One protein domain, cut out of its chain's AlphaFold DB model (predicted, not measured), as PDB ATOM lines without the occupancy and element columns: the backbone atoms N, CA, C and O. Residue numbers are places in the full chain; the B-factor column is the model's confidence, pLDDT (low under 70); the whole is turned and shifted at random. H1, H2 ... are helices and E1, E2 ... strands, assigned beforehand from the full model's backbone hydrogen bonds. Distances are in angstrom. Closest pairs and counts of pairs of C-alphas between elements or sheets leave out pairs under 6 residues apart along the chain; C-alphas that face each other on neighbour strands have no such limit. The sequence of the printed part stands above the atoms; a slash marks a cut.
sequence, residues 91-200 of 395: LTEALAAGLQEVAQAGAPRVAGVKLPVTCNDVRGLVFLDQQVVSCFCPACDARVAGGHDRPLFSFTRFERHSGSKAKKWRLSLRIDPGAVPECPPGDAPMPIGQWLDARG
ATOM      1  N   LEU A  91     141.709 140.559 137.035       44.81
ATOM      2  CA  LEU A  91     142.904 140.250 136.244       44.81
ATOM      3  C   LEU A  91     144.076 139.816 137.134       44.81
ATOM      4  O   LEU A  91     144.864 138.958 136.744       44.81
ATOM      5  N   THR A  92     144.179 140.397 138.332       52.84
ATOM      6  CA  THR A  92     145.188 140.011 139.325       52.84
ATOM      7  C   THR A  92     144.773 138.757 140.081       52.84
ATOM      8  O   THR A  92     145.627 137.911 140.296       52.84
ATOM      9  N   GLU A  93     143.490 138.570 140.404       51.28
ATOM     10  CA  GLU A  93     142.997 137.367 141.089       51.28
ATOM     11  C   GLU A  93     143.102 136.098 140.242       51.28
ATOM     12  O   GLU A  93     143.578 135.085 140.741       51.28
ATOM     13  N   ALA A  94     142.718 136.126 138.962       54.12
ATOM     14  CA  ALA A  94     142.814 134.939 138.104       54.12
ATOM     15  C   ALA A  94     144.276 134.551 137.813       54.12
ATOM     16  O   ALA A  94     144.615 133.367 137.765       54.12
ATOM     17  N   LEU A  95     145.150 135.553 137.657       54.69
ATOM     18  CA  LEU A  95     146.586 135.345 137.500       54.69
ATOM     19  C   LEU A  95     147.203 134.832 138.810       54.69
ATOM     20  O   LEU A  95     147.930 133.845 138.786       54.69
ATOM     21  N   ALA A  96     146.855 135.428 139.954       54.06
ATOM     22  CA  ALA A  96     147.314 135.007 141.278       54.06
ATOM     23  C   ALA A  96     146.832 133.597 141.648       54.06
ATOM     24  O   ALA A  96     147.616 132.804 142.165       54.06
ATOM     25  N   ALA A  97     145.589 133.243 141.314       55.22
ATOM     26  CA  ALA A  97     145.064 131.891 141.480       55.22
ATOM     27  C   ALA A  97     145.852 130.875 140.635       55.22
ATOM     28  O   ALA A  97     146.177 129.793 141.121       55.22
ATOM     29  N   GLY A  98     146.226 131.244 139.403       51.59
ATOM     30  CA  GLY A  98     147.114 130.441 138.559       51.59
ATOM     31  C   GLY A  98     148.515 130.268 139.158       51.59
ATOM     32  O   GLY A  98     149.036 129.157 139.171       51.59
ATOM     33  N   LEU A  99     149.101 131.332 139.717       53.81
ATOM     34  CA  LEU A  99     150.409 131.286 140.386       53.81
ATOM     35  C   LEU A  99     150.400 130.359 141.620       53.81
ATOM     36  O   LEU A  99     151.366 129.638 141.866       53.81
ATOM     37  N   GLN A 100     149.303 130.342 142.382       50.66
ATOM     38  CA  GLN A 100     149.192 129.570 143.623       50.66
ATOM     39  C   GLN A 100     148.997 128.058 143.388       50.66
ATOM     40  O   GLN A 100     149.446 127.252 144.203       50.66
ATOM     41  N   GLU A 101     148.399 127.663 142.258       49.75
ATOM     42  CA  GLU A 101     148.179 126.256 141.877       49.75
ATOM     43  C   GLU A 101     149.474 125.581 141.366       49.75
ATOM     44  O   GLU A 101     149.698 124.389 141.584       49.75
ATOM     45  N   VAL A 102     150.385 126.346 140.750       50.81
ATOM     46  CA  VAL A 102     151.648 125.825 140.190       50.81
ATOM     47  C   VAL A 102     152.709 125.546 141.265       50.81
ATOM     48  O   VAL A 102     153.529 124.638 141.107       50.81
ATOM     49  N   ALA A 103     152.667 126.255 142.396       48.66
ATOM     50  CA  ALA A 103     153.647 126.115 143.475       48.66
ATOM     51  C   ALA A 103     153.577 124.769 144.237       48.66
ATOM     52  O   ALA A 103     154.492 124.451 144.994       48.66
ATOM     53  N   GLN A 104     152.523 123.961 144.048       44.91
ATOM     54  CA  GLN A 104     152.259 122.757 144.857       44.91
ATOM     55  C   GLN A 104     152.586 121.411 144.173       44.91
ATOM     56  O   GLN A 104     152.446 120.362 144.803       44.91
ATOM     57  N   ALA A 105     153.051 121.386 142.918       39.97
ATOM     58  CA  ALA A 105     153.214 120.133 142.170       39.97
ATOM     59  C   ALA A 105     154.666 119.609 142.119       39.97
ATOM     60  O   ALA A 105     155.452 119.968 141.237       39.97
ATOM     61  N   GLY A 106     155.001 118.677 143.018       35.34
ATOM     62  CA  GLY A 106     156.175 117.804 142.904       35.34
ATOM     63  C   GLY A 106     155.918 116.589 141.990       35.34
ATOM     64  O   GLY A 106     155.058 115.769 142.293       35.34
ATOM     65  N   ALA A 107     156.715 116.450 140.918       35.22
ATOM     66  CA  ALA A 107     156.817 115.298 139.989       35.22
ATOM     67  C   ALA A 107     155.583 114.991 139.075       35.22
ATOM     68  O   ALA A 107     154.482 115.481 139.306       35.22
ATOM     69  N   PRO A 108     155.760 114.288 137.928       44.72
ATOM     70  CA  PRO A 108     155.272 114.729 136.619       44.72
ATOM     71  C   PRO A 108     153.812 114.347 136.363       44.72
ATOM     72  O   PRO A 108     153.505 113.330 135.742       44.72
ATOM     73  N   ARG A 109     152.884 115.201 136.776       47.94
ATOM     74  CA  ARG A 109     151.532 115.212 136.212       47.94
ATOM     75  C   ARG A 109     151.247 116.617 135.709       47.94
ATOM     76  O   ARG A 109     150.943 117.514 136.473       47.94
ATOM     77  N   VAL A 110     151.391 116.796 134.398       54.78
ATOM     78  CA  VAL A 110     151.106 118.058 133.686       54.78
ATOM     79  C   VAL A 110     149.586 118.304 133.563       54.78
ATOM     80  O   VAL A 110     149.145 119.355 133.110       54.78
ATOM     81  N   ALA A 111     148.763 117.336 133.976       53.53
ATOM     82  CA  ALA A 111     147.311 117.456 133.980       53.53
ATOM     83  C   ALA A 111     146.859 118.520 134.992       53.53
ATOM     84  O   ALA A 111     147.207 118.435 136.167       53.53
ATOM     85  N   GLY A 112     146.084 119.500 134.524       59.34
ATOM     86  CA  GLY A 112     145.555 120.593 135.345       59.34
ATOM     87  C   GLY A 112     146.512 121.767 135.567       59.34
ATOM     88  O   GLY A 112     146.110 122.757 136.166       59.34
ATOM     89  N   VAL A 113     147.752 121.705 135.063       72.88
ATOM     90  CA  VAL A 113     148.711 122.808 135.213       72.88
ATOM     91  C   VAL A 113     148.302 123.976 134.315       72.88
ATOM     92  O   VAL A 113     148.275 123.848 133.086       72.88
ATOM     93  N   LYS A 114     148.022 125.120 134.945       84.00
ATOM     94  CA  LYS A 114     147.753 126.396 134.279       84.00
ATOM     95  C   LYS A 114     148.997 127.269 134.352       84.00
ATOM     96  O   LYS A 114     149.465 127.559 135.445       84.00
ATOM     97  N   LEU A 115     149.535 127.684 133.208       88.25
ATOM     98  CA  LEU A 115     150.740 128.518 133.167       88.25
ATOM     99  C   LEU A 115     150.418 129.908 132.623       88.25
ATOM    100  O   LEU A 115     149.979 130.006 131.475       88.25
ATOM    101  N   PRO A 116     150.636 130.985 133.392       90.06
ATOM    102  CA  PRO A 116     150.566 132.328 132.846       90.06
ATOM    103  C   PRO A 116     151.740 132.540 131.890       90.06
ATOM    104  O   PRO A 116     152.897 132.237 132.201       90.06
ATOM    105  N   VAL A 117     151.419 133.014 130.694       92.62
ATOM    106  CA  VAL A 117     152.385 133.286 129.640       92.62
ATOM    107  C   VAL A 117     152.152 134.660 129.043       92.62
ATOM    108  O   VAL A 117     151.024 135.138 128.950       92.62
ATOM    109  N   THR A 118     153.218 135.236 128.520       92.44
ATOM    110  CA  THR A 118     153.198 136.451 127.726       92.44
ATOM    111  C   THR A 118     153.785 136.176 126.344       92.44
ATOM    112  O   THR A 118     154.783 135.466 126.183       92.44
ATOM    113  N   CYS A 119     153.163 136.747 125.317       92.56
ATOM    114  CA  CYS A 119     153.682 136.774 123.956       92.56
ATOM    115  C   CYS A 119     153.491 138.181 123.389       92.56
ATOM    116  O   CYS A 119     152.354 138.628 123.301       92.56
ATOM    117  N   ASN A 120     154.578 138.861 123.002       88.31
ATOM    118  CA  ASN A 120     154.540 140.208 122.411       88.31
ATOM    119  C   ASN A 120     153.621 141.179 123.192       88.31
ATOM    120  O   ASN A 120     152.695 141.757 122.633       88.31
ATOM    121  N   ASP A 121     153.835 141.250 124.511       86.31
ATOM    122  CA  ASP A 121     153.080 142.059 125.487       86.31
ATOM    123  C   ASP A 121     151.606 141.671 125.707       86.31
ATOM    124  O   ASP A 121     150.902 142.287 126.509       86.31
ATOM    125  N   VAL A 122     151.133 140.598 125.067       90.31
ATOM    126  CA  VAL A 122     149.815 140.018 125.327       90.31
ATOM    127  C   VAL A 122     149.925 138.882 126.334       90.31
ATOM    128  O   VAL A 122     150.606 137.882 126.093       90.31
ATOM    129  N   ARG A 123     149.199 139.022 127.447       91.06
ATOM    130  CA  ARG A 123     149.106 138.006 128.500       91.06
ATOM    131  C   ARG A 123     148.058 136.945 128.173       91.06
ATOM    132  O   ARG A 123     147.004 137.233 127.599       91.06
ATOM    133  N   GLY A 124     148.349 135.716 128.568       92.69
ATOM    134  CA  GLY A 124     147.516 134.543 128.370       92.69
ATOM    135  C   GLY A 124     147.681 133.530 129.499       92.69
ATOM    136  O   GLY A 124     148.670 133.551 130.225       92.69
ATOM    137  N   LEU A 125     146.722 132.619 129.631       93.19
ATOM    138  CA  LEU A 125     146.806 131.477 130.540       93.19
ATOM    139  C   LEU A 125     146.755 130.183 129.730       93.19
ATOM    140  O   LEU A 125     145.767 129.915 129.045       93.19
ATOM    141  N   VAL A 126     147.830 129.404 129.783       91.69
ATOM    142  CA  VAL A 126     147.970 128.127 129.078       91.69
ATOM    143  C   VAL A 126     147.362 127.006 129.902       91.69
ATOM    144  O   VAL A 126     147.756 126.801 131.046       91.69
ATOM    145  N   PHE A 127     146.482 126.230 129.279       86.88
ATOM    146  CA  PHE A 127     145.944 124.973 129.788       86.88
ATOM    147  C   PHE A 127     146.651 123.828 129.062       86.88
ATOM    148  O   PHE A 127     146.366 123.538 127.895       86.88
ATOM    149  N   LEU A 128     147.649 123.223 129.716       83.06
ATOM    150  CA  LEU A 128     148.527 122.236 129.074       83.06
ATOM    151  C   LEU A 128     147.819 120.917 128.743       83.06
ATOM    152  O   LEU A 128     148.183 120.248 127.782       83.06
ATOM    153  N   ASP A 129     146.803 120.552 129.514       78.69
ATOM    154  CA  ASP A 129     145.943 119.394 129.273       78.69
ATOM    155  C   ASP A 129     145.155 119.521 127.959       78.69
ATOM    156  O   ASP A 129     145.037 118.557 127.204       78.69
ATOM    157  N   GLN A 130     144.657 120.723 127.672       80.69
ATOM    158  CA  GLN A 130     143.800 121.020 126.522       80.69
ATOM    159  C   GLN A 130     144.565 121.586 125.321       80.69
ATOM    160  O   GLN A 130     144.026 121.613 124.217       80.69
ATOM    161  N   GLN A 131     145.826 121.985 125.518       85.50
ATOM    162  CA  GLN A 131     146.690 122.621 124.515       85.50
ATOM    163  C   GLN A 131     146.153 123.968 124.007       85.50
ATOM    164  O   GLN A 131     146.290 124.316 122.829       85.50
ATOM    165  N   VAL A 132     145.532 124.734 124.904       90.06
ATOM    166  CA  VAL A 132     144.909 126.025 124.586       90.06
ATOM    167  C   VAL A 132     145.421 127.141 125.483       90.06
ATOM    168  O   VAL A 132     145.925 126.899 126.577       90.06
ATOM    169  N   VAL A 133     145.275 128.375 125.012       92.94
ATOM    170  CA  VAL A 133     145.581 129.609 125.732       92.94
ATOM    171  C   VAL A 133     144.317 130.443 125.828       92.94
ATOM    172  O   VAL A 133     143.711 130.771 124.809       92.94
ATOM    173  N   SER A 134     143.940 130.827 127.041       93.06
ATOM    174  CA  SER A 134     142.936 131.863 127.260       93.06
ATOM    175  C   SER A 134     143.609 133.232 127.219       93.06
ATOM    176  O   SER A 134     144.571 133.459 127.948       93.06
ATOM    177  N   CYS A 135     143.165 134.121 126.331       93.69
ATOM    178  CA  CYS A 135     143.799 135.428 126.122       93.69
ATOM    179  C   CYS A 135     143.239 136.500 127.063       93.69
ATOM    180  O   CYS A 135     142.027 136.553 127.266       93.69
ATOM    181  N   PHE A 136     144.104 137.393 127.557       90.81
ATOM    182  CA  PHE A 136     143.777 138.546 128.409       90.81
ATOM    183  C   PHE A 136     144.235 139.876 127.791       90.81
ATOM    184  O   PHE A 136     144.725 140.768 128.480       90.81
ATOM    185  N   CYS A 137     144.136 140.005 126.465       91.81
ATOM    186  CA  CYS A 137     144.332 141.296 125.809       91.81
ATOM    187  C   CYS A 137     143.089 142.193 125.987       91.81
ATOM    188  O   CYS A 137     141.980 141.666 126.128       91.81
ATOM    189  N   PRO A 138     143.226 143.529 125.874       90.94
ATOM    190  CA  PRO A 138     142.101 144.457 126.034       90.94
ATOM    191  C   PRO A 138     140.904 144.163 125.118       90.94
ATOM    192  O   PRO A 138     139.758 144.320 125.525       90.94
ATOM    193  N   ALA A 139     141.150 143.689 123.891       87.19
ATOM    194  CA  ALA A 139     140.084 143.321 122.959       87.19
ATOM    195  C   ALA A 139     139.319 142.062 123.407       87.19
ATOM    196  O   ALA A 139     138.096 141.999 123.285       87.19
ATOM    197  N   CYS A 140     140.025 141.065 123.952       89.19
ATOM    198  CA  CYS A 140     139.396 139.862 124.495       89.19
ATOM    199  C   CYS A 140     138.651 140.168 125.801       89.19
ATOM    200  O   CYS A 140     137.567 139.633 126.009       89.19
ATOM    201  N   ASP A 141     139.178 141.062 126.640       89.56
ATOM    202  CA  ASP A 141     138.494 141.524 127.854       89.56
ATOM    203  C   ASP A 141     137.216 142.300 127.531       89.56
ATOM    204  O   ASP A 141     136.180 142.045 128.140       89.56
ATOM    205  N   ALA A 142     137.249 143.192 126.537       85.81
ATOM    206  CA  ALA A 142     136.063 143.914 126.084       85.81
ATOM    207  C   ALA A 142     134.974 142.962 125.560       85.81
ATOM    208  O   ALA A 142     133.792 143.156 125.841       85.81
ATOM    209  N   ARG A 143     135.367 141.892 124.856       85.62
ATOM    210  CA  ARG A 143     134.447 140.831 124.421       85.62
ATOM    211  C   ARG A 143     133.798 140.124 125.616       85.62
ATOM    212  O   ARG A 143     132.589 139.911 125.596       85.62
ATOM    213  N   VAL A 144     134.569 139.825 126.662       89.69
ATOM    214  CA  VAL A 144     134.037 139.221 127.897       89.69
ATOM    215  C   VAL A 144     133.101 140.173 128.638       89.69
ATOM    216  O   VAL A 144     132.022 139.770 129.060       89.69
ATOM    217  N   ALA A 145     133.464 141.452 128.738       84.06
ATOM    218  CA  ALA A 145     132.608 142.480 129.323       84.06
ATOM    219  C   ALA A 145     131.280 142.650 128.556       84.06
ATOM    220  O   ALA A 145     130.265 142.990 129.154       84.06
ATOM    221  N   GLY A 146     131.272 142.358 127.251       81.19
ATOM    222  CA  GLY A 146     130.068 142.287 126.419       81.19
ATOM    223  C   GLY A 146     129.178 141.060 126.666       81.19
ATOM    224  O   GLY A 146     128.185 140.896 125.964       81.19
ATOM    225  N   GLY A 147     129.515 140.199 127.632       82.38
ATOM    226  CA  GLY A 147     128.744 139.003 127.985       82.38
ATOM    227  C   GLY A 147     129.106 137.750 127.185       82.38
ATOM    228  O   GLY A 147     128.383 136.759 127.254       82.38
ATOM    229  N   HIS A 148     130.202 137.773 126.423       81.88
ATOM    230  CA  HIS A 148     130.700 136.594 125.715       81.88
ATOM    231  C   HIS A 148     131.723 135.819 126.553       81.88
ATOM    232  O   HIS A 148     132.407 136.378 127.407       81.88
ATOM    233  N   ASP A 149     131.906 134.537 126.247       82.00
ATOM    234  CA  ASP A 149     132.965 133.752 126.874       82.00
ATOM    235  C   ASP A 149     134.361 134.218 126.449       82.00
ATOM    236  O   ASP A 149     134.583 134.752 125.351       82.00
ATOM    237  N   ARG A 150     135.334 133.982 127.336       86.44
ATOM    238  CA  ARG A 150     136.733 134.322 127.076       86.44
ATOM    239  C   ARG A 150     137.288 133.419 125.970       86.44
ATOM    240  O   ARG A 150     137.253 132.196 126.115       86.44
ATOM    241  N   PRO A 151     137.854 133.986 124.892       86.38
ATOM    242  CA  PRO A 151     138.306 133.190 123.763       86.38
ATOM    243  C   PRO A 151     139.483 132.287 124.143       86.38
ATOM    244  O   PRO A 151     140.449 132.715 124.786       86.38
ATOM    245  N   LEU A 152     139.397 131.035 123.691       91.19
ATOM    246  CA  LEU A 152     140.454 130.037 123.784       91.19
ATOM    247  C   LEU A 152     141.126 129.873 122.421       91.19
ATOM    248  O   LEU A 152     140.478 129.655 121.396       91.19
ATOM    249  N   PHE A 153     142.448 129.955 122.411       89.62
ATOM    250  CA  PHE A 153     143.268 129.866 121.212       89.62
ATOM    251  C   PHE A 153     144.183 128.647 121.281       89.62
ATOM    252  O   PHE A 153     144.733 128.346 122.332       89.62
ATOM    253  N   SER A 154     144.432 127.978 120.155       90.06
ATOM    254  CA  SER A 154     145.601 127.095 120.059       90.06
ATOM    255  C   SER A 154     146.891 127.916 120.185       90.06
ATOM    256  O   SER A 154     146.891 129.118 119.909       90.06
ATOM    257  N   PHE A 155     148.011 127.291 120.555       90.50
ATOM    258  CA  PHE A 155     149.282 128.002 120.777       90.50
ATOM    259  C   PHE A 155     149.721 128.847 119.576       90.50
ATOM    260  O   PHE A 155     150.036 130.026 119.722       90.50
ATOM    261  N   THR A 156     149.650 128.277 118.375       89.56
ATOM    262  CA  THR A 156     149.979 128.985 117.131       89.56
ATOM    263  C   THR A 156     148.995 130.120 116.837       89.56
ATOM    264  O   THR A 156     149.380 131.152 116.292       89.56
ATOM    265  N   ARG A 157     147.709 129.957 117.179       89.62
ATOM    266  CA  ARG A 157     146.703 131.002 116.949       89.62
ATOM    267  C   ARG A 157     146.854 132.149 117.942       89.62
ATOM    268  O   ARG A 157     146.698 133.295 117.541       89.62
ATOM    269  N   PHE A 158     147.201 131.850 119.191       91.75
ATOM    270  CA  PHE A 158     147.518 132.861 120.193       91.75
ATOM    271  C   PHE A 158     148.765 133.664 119.801       91.75
ATOM    272  O   PHE A 158     148.730 134.886 119.865       91.75
ATOM    273  N   GLU A 159     149.815 133.004 119.297       92.19
ATOM    274  CA  GLU A 159     151.015 133.662 118.747       92.19
ATOM    275  C   GLU A 159     150.663 134.653 117.620       92.19
ATOM    276  O   GLU A 159     151.148 135.782 117.602       92.19
ATOM    277  N   ARG A 160     149.765 134.278 116.700       90.06
ATOM    278  CA  ARG A 160     149.275 135.205 115.663       90.06
ATOM    279  C   ARG A 160     148.409 136.322 116.248       90.06
ATOM    280  O   ARG A 160     148.526 137.466 115.820       90.06
ATOM    281  N   HIS A 161     147.541 135.998 117.208       90.56
ATOM    282  CA  HIS A 161     146.644 136.956 117.856       90.56
ATOM    283  C   HIS A 161     147.410 138.033 118.635       90.56
ATOM    284  O   HIS A 161     147.008 139.192 118.615       90.56
ATOM    285  N   SER A 162     148.539 137.682 119.252       88.81
ATOM    286  CA  SER A 162     149.428 138.639 119.915       88.81
ATOM    287  C   SER A 162     150.274 139.477 118.948       88.81
ATOM    288  O   SER A 162     151.054 140.327 119.375       88.81
ATOM    289  N   GLY A 163     150.143 139.256 117.636       87.62
ATOM    290  CA  GLY A 163     150.907 139.964 116.611       87.62
ATOM    291  C   GLY A 163     152.346 139.467 116.452       87.62
ATOM    292  O   GLY A 163     153.137 140.103 115.751       87.62
ATOM    293  N   SER A 164     152.708 138.331 117.062       85.25
ATOM    294  CA  SER A 164     154.023 137.729 116.859       85.25
ATOM    295  C   SER A 164     154.153 137.197 115.430       85.25
ATOM    296  O   SER A 164     153.316 136.446 114.930       85.25
ATOM    297  N   LYS A 165     155.251 137.568 114.762       77.94
ATOM    298  CA  LYS A 165     155.625 137.046 113.433       77.94
ATOM    299  C   LYS A 165     156.425 135.746 113.512       77.94
ATOM    300  O   LYS A 165     156.774 135.174 112.477       77.94
ATOM    301  N   ALA A 166     156.771 135.298 114.719       73.50
ATOM    302  CA  ALA A 166     157.437 134.021 114.888       73.50
ATOM    303  C   ALA A 166     156.479 132.883 114.487       73.50
ATOM    304  O   ALA A 166     155.265 132.983 114.615       73.50
ATOM    305  N   LYS A 167     157.043 131.809 113.927       76.00
ATOM    306  CA  LYS A 167     156.309 130.573 113.597       76.00
ATOM    307  C   LYS A 167     156.580 129.471 114.625       76.00
ATOM    308  O   LYS A 167     156.432 128.288 114.328       76.00
ATOM    309  N   LYS A 168     157.112 129.840 115.790       88.88
ATOM    310  CA  LYS A 168     157.688 128.915 116.769       88.88
ATOM    311  C   LYS A 168     157.135 129.257 118.144       88.88
ATOM    312  O   LYS A 168     157.867 129.767 118.988       88.88
ATOM    313  N   TRP A 169     155.872 128.897 118.369       88.25
ATOM    314  CA  TRP A 169     155.158 129.098 119.635       88.25
ATOM    315  C   TRP A 169     155.960 128.664 120.871       88.25
ATOM    316  O   TRP A 169     155.926 129.337 121.894       88.25
ATOM    317  N   ARG A 170     156.756 127.588 120.770       89.75
ATOM    318  CA  ARG A 170     157.638 127.104 121.852       89.75
ATOM    319  C   ARG A 170     158.671 128.140 122.320       89.75
ATOM    320  O   ARG A 170     159.155 128.046 123.440       89.75
ATOM    321  N   LEU A 171     159.041 129.087 121.463       88.75
ATOM    322  CA  LEU A 171     160.024 130.133 121.753       88.75
ATOM    323  C   LEU A 171     159.375 131.494 122.013       88.75
ATOM    324  O   LEU A 171     159.916 132.296 122.771       88.75
ATOM    325  N   SER A 172     158.258 131.778 121.347       89.69
ATOM    326  CA  SER A 172     157.585 133.077 121.415       89.69
ATOM    327  C   SER A 172     156.631 133.204 122.599       89.69
ATOM    328  O   SER A 172     156.438 134.317 123.085       89.69
ATOM    329  N   LEU A 173     156.067 132.093 123.081       91.50
ATOM    330  CA  LEU A 173     155.340 132.051 124.345       91.50
ATOM    331  C   LEU A 173     156.340 131.960 125.491       91.50
ATOM    332  O   LEU A 173     157.122 131.009 125.566       91.50
ATOM    333  N   ARG A 174     156.311 132.950 126.379       91.94
ATOM    334  CA  ARG A 174     157.206 133.037 127.531       91.94
ATOM    335  C   ARG A 174     156.394 132.944 128.810       91.94
ATOM    336  O   ARG A 174     155.384 133.617 128.920       91.94
ATOM    337  N   ILE A 175     156.813 132.109 129.744       90.31
ATOM    338  CA  ILE A 175     156.228 131.986 131.075       90.31
ATOM    339  C   ILE A 175     156.616 133.224 131.883       90.31
ATOM    340  O   ILE A 175     157.774 133.655 131.843       90.31
ATOM    341  N   ASP A 176     155.641 133.790 132.590       82.44
ATOM    342  CA  ASP A 176     155.863 134.977 133.410       82.44
ATOM    343  C   ASP A 176     156.790 134.654 134.605       82.44
ATOM    344  O   ASP A 176     156.664 133.585 135.214       82.44
ATOM    345  N   PRO A 177     157.722 135.555 134.973       82.00
ATOM    346  CA  PRO A 177     158.614 135.341 136.112       82.00
ATOM    347  C   PRO A 177     157.837 135.153 137.418       82.00
ATOM    348  O   PRO A 177     156.919 135.909 137.727       82.00
ATOM    349  N   GLY A 178     158.222 134.150 138.201       75.38
ATOM    350  CA  GLY A 178     157.564 133.751 139.445       75.38
ATOM    351  C   GLY A 178     156.402 132.772 139.272       75.38
ATOM    352  O   GLY A 178     155.854 132.320 140.273       75.38
ATOM    353  N   ALA A 179     156.035 132.413 138.037       76.00
ATOM    354  CA  ALA A 179     154.928 131.492 137.790       76.00
ATOM    355  C   ALA A 179     155.255 130.020 137.977       76.00
ATOM    356  O   ALA A 179     154.368 129.223 138.261       76.00
ATOM    357  N   VAL A 180     156.517 129.662 137.808       76.69
ATOM    358  CA  VAL A 180     157.015 128.304 137.982       76.69
ATOM    359  C   VAL A 180     158.272 128.373 138.847       76.69
ATOM    360  O   VAL A 180     159.014 129.352 138.745       76.69
ATOM    361  N   PRO A 181     158.556 127.362 139.685       69.12
ATOM    362  CA  PRO A 181     159.763 127.362 140.513       69.12
ATOM    363  C   PRO A 181     161.050 127.436 139.677       69.12
ATOM    364  O   PRO A 181     162.066 127.934 140.152       69.12
ATOM    365  N   GLU A 182     161.006 126.987 138.420       73.00
ATOM    366  CA  GLU A 182     162.121 127.065 137.474       73.00
ATOM    367  C   GLU A 182     162.353 128.476 136.893       73.00
ATOM    368  O   GLU A 182     163.384 128.710 136.269       73.00
ATOM    369  N   CYS A 183     161.426 129.418 137.094       75.25
ATOM    370  CA  CYS A 183     161.540 130.819 136.682       75.25
ATOM    371  C   CYS A 183     161.205 131.711 137.890       75.25
ATOM    372  O   CYS A 183     160.053 132.117 138.044       75.25
ATOM    373  N   PRO A 184     162.176 131.974 138.783       74.81
ATOM    374  CA  PRO A 184     161.979 132.797 139.970       74.81
ATOM    375  C   PRO A 184     161.476 134.215 139.651       74.81
ATOM    376  O   PRO A 184     161.740 134.753 138.571       74.81
ATOM    377  N   PRO A 185     160.772 134.868 140.593       73.44
ATOM    378  CA  PRO A 185     160.389 136.264 140.431       73.44
ATOM    379  C   PRO A 185     161.644 137.151 140.358       73.44
ATOM    380  O   PRO A 185     162.494 137.103 141.245       73.44
ATOM    381  N   GLY A 186     161.748 137.966 139.304       71.25
ATOM    382  CA  GLY A 186     162.891 138.854 139.040       71.25
ATOM    383  C   GLY A 186     163.789 138.419 137.877       71.25
ATOM    384  O   GLY A 186     164.563 139.240 137.386       71.25
ATOM    385  N   ASP A 187     163.644 137.183 137.394       75.50
ATOM    386  CA  ASP A 187     164.369 136.689 136.222       75.50
ATOM    387  C   ASP A 187     163.700 137.077 134.893       75.50
ATOM    388  O   ASP A 187     162.560 137.547 134.835       75.50
ATOM    389  N   ALA A 188     164.426 136.881 133.789       79.25
ATOM    390  CA  ALA A 188     163.885 137.078 132.451       79.25
ATOM    391  C   ALA A 188     162.791 136.033 132.131       79.25
ATOM    392  O   ALA A 188     162.953 134.861 132.479       79.25
ATOM    393  N   PRO A 189     161.721 136.406 131.399       82.62
ATOM    394  CA  PRO A 189     160.650 135.476 131.043       82.62
ATOM    395  C   PRO A 189     161.168 134.263 130.254       82.62
ATOM    396  O   PRO A 189     161.801 134.412 129.196       82.62
ATOM    397  N   MET A 190     160.872 133.064 130.760       87.19
ATOM    398  CA  MET A 190     161.380 131.792 130.235       87.19
ATOM    399  C   MET A 190     160.539 131.300 129.049       87.19
ATOM    400  O   MET A 190     159.323 131.205 129.176       87.19
ATOM    401  N   PRO A 191     161.126 130.904 127.906       90.88
ATOM    402  CA  PRO A 191     160.370 130.282 126.818       90.88
ATOM    403  C   PRO A 191     159.669 128.990 127.260       90.88
ATOM    404  O   PRO A 191     160.293 128.108 127.851       90.88
ATOM    405  N   ILE A 192     158.392 128.825 126.908       89.62
ATOM    406  CA  ILE A 192     157.605 127.650 127.313       89.62
ATOM    407  C   ILE A 192     158.218 126.335 126.814       89.62
ATOM    408  O   ILE A 192     158.140 125.315 127.489       89.62
ATOM    409  N   GLY A 193     158.867 126.350 125.646       87.94
ATOM    410  CA  GLY A 193     159.563 125.193 125.091       87.94
ATOM    411  C   GLY A 193     160.682 124.701 126.001       87.94
ATOM    412  O   GLY A 193     160.758 123.505 126.255       87.94
ATOM    413  N   GLN A 194     161.474 125.620 126.562       88.69
ATOM    414  CA  GLN A 194     162.548 125.281 127.498       88.69
ATOM    415  C   GLN A 194     161.993 124.602 128.756       88.69
ATOM    416  O   GLN A 194     162.547 123.608 129.221       88.69
ATOM    417  N   TRP A 195     160.873 125.106 129.278       87.81
ATOM    418  CA  TRP A 195     160.207 124.513 130.434       87.81
ATOM    419  C   TRP A 195     159.622 123.123 130.125       87.81
ATOM    420  O   TRP A 195     159.791 122.184 130.903       87.81
ATOM    421  N   LEU A 196     158.991 122.954 128.959       85.38
ATOM    422  CA  LEU A 196     158.464 121.661 128.507       85.38
ATOM    423  C   LEU A 196     159.574 120.618 128.326       85.38
ATOM    424  O   LEU A 196     159.400 119.463 128.726       85.38
ATOM    425  N   ASP A 197     160.710 121.025 127.760       84.88
ATOM    426  CA  ASP A 197     161.869 120.158 127.558       84.88
ATOM    427  C   ASP A 197     162.472 119.729 128.909       84.88
ATOM    428  O   ASP A 197     162.750 118.544 129.103       84.88
ATOM    429  N   ALA A 198     162.572 120.644 129.885       81.75
ATOM    430  CA  ALA A 198     163.023 120.336 131.249       81.75
ATOM    431  C   ALA A 198     162.101 119.343 131.982       81.75
ATOM    432  O   ALA A 198     162.562 118.526 132.777       81.75
ATOM    433  N   ARG A 199     160.796 119.366 131.682       78.38
ATOM    434  CA  ARG A 199     159.799 118.420 132.212       78.38
ATOM    435  C   ARG A 199     159.740 117.098 131.430       78.38
ATOM    436  O   ARG A 199     158.913 116.245 131.751       78.38
ATOM    437  N   GLY A 200     160.585 116.913 130.411       71.81
ATOM    438  CA  GLY A 200     160.610 115.708 129.577       71.81
ATOM    439  C   GLY A 200     159.378 115.553 128.678       71.81
ATOM    440  O   GLY A 200     159.107 114.461 128.177       71.81
TER     441      GLY A 200
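What this domain is: This is residues 91 to 200 of the 395 residues of the protein "SAND domain-containing protein" of Auxenochlorella protothecoides (UniProt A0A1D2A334). A small, curled sheet of four strands lies between two helices, H1 over one face and H3 in the hollow of the other, where the sheet curls round it. H2 sits out at one end of the body, and at the opposite end H4, H5 and a long looping stretch, residues 173 to 191, gather toward the E1 edge. The printed part has 110 residues, with five named helices and four named strands in the order H1 E1 E2 E3 H2 E4 H3 H4 H5; the sheet runs E1 E2 E3 E4, all antiparallel, and the class is mixed, helices and strands. The whole is compact, with a radius of gyration of the C-alphas of 13.4 A and spans of 40 by 30 by 27 A.

Where its parts are: H1, residues 91 to 102, begins at C-alpha 91 (142.904, 140.250, 136.244) and measures 17.3 A. E1, residues 114 to 119, measures 15.8 A, and E2, residues 122 to 127, 16.2 A. E3 is residues 132 to 135, H2 residues 138 to 145, 10.2 A long, and E4 residues 152 to 154. H3, residues 155 to 161, follows E4 directly. H4 is residues 169 to 172, and H5, residues 192 to 198, ends at C-alpha 198 (163.023, 120.336, 131.249).

How they stand to each other: E1, E2 and E3 form a meander, each strand the antiparallel neighbour of the one before; E1 and E2 are a hairpin, with N 117 and O 124 2.8 A apart. E2 and E3 are a hairpin too, with N 125 and O 134 at 2.9 A, and N 133 of E3 and O 153 of E4 are 2.7 A apart, within hydrogen-bond range like the others. The sheet is only just strongly twisted, its C-alphas up to 4.4 A off the best plane. H1 and H3, on opposite faces, make three layers with the sheet. H1 has a height over the sheet of 8.9 A; its closest C-alphas to E1 are Gly 98 and Lys 114, 5.9 A. The closest C-alphas of H3 and E3 are Val 132 and Phe 155, 6.1 A. H2 and H4 only graze the sheet. H4 touches H3, Thr 156 to Trp 169 at 5.8 A between C-alphas, and H5, Arg 170 to Gly 193 at 4.2 A. Residues 174 to 175 pair antiparallel with residues 117 to 118 of E1 and with 190 to 191. Every O i to N i+4 pair is within hydrogen-bond range in H2, H3 and H5; H1 has 7 of 8, and H4 is too short for one.

The domain as a whole: The C-alphas farthest apart, Gly 146 and Gly 200, are 40.6 A apart. The printed part has no cut; the links H1 to E1 and H4 to H5 are long. Mean pLDDT of the printed part is 78.3; residues 91 to 112 and 181 are under 70.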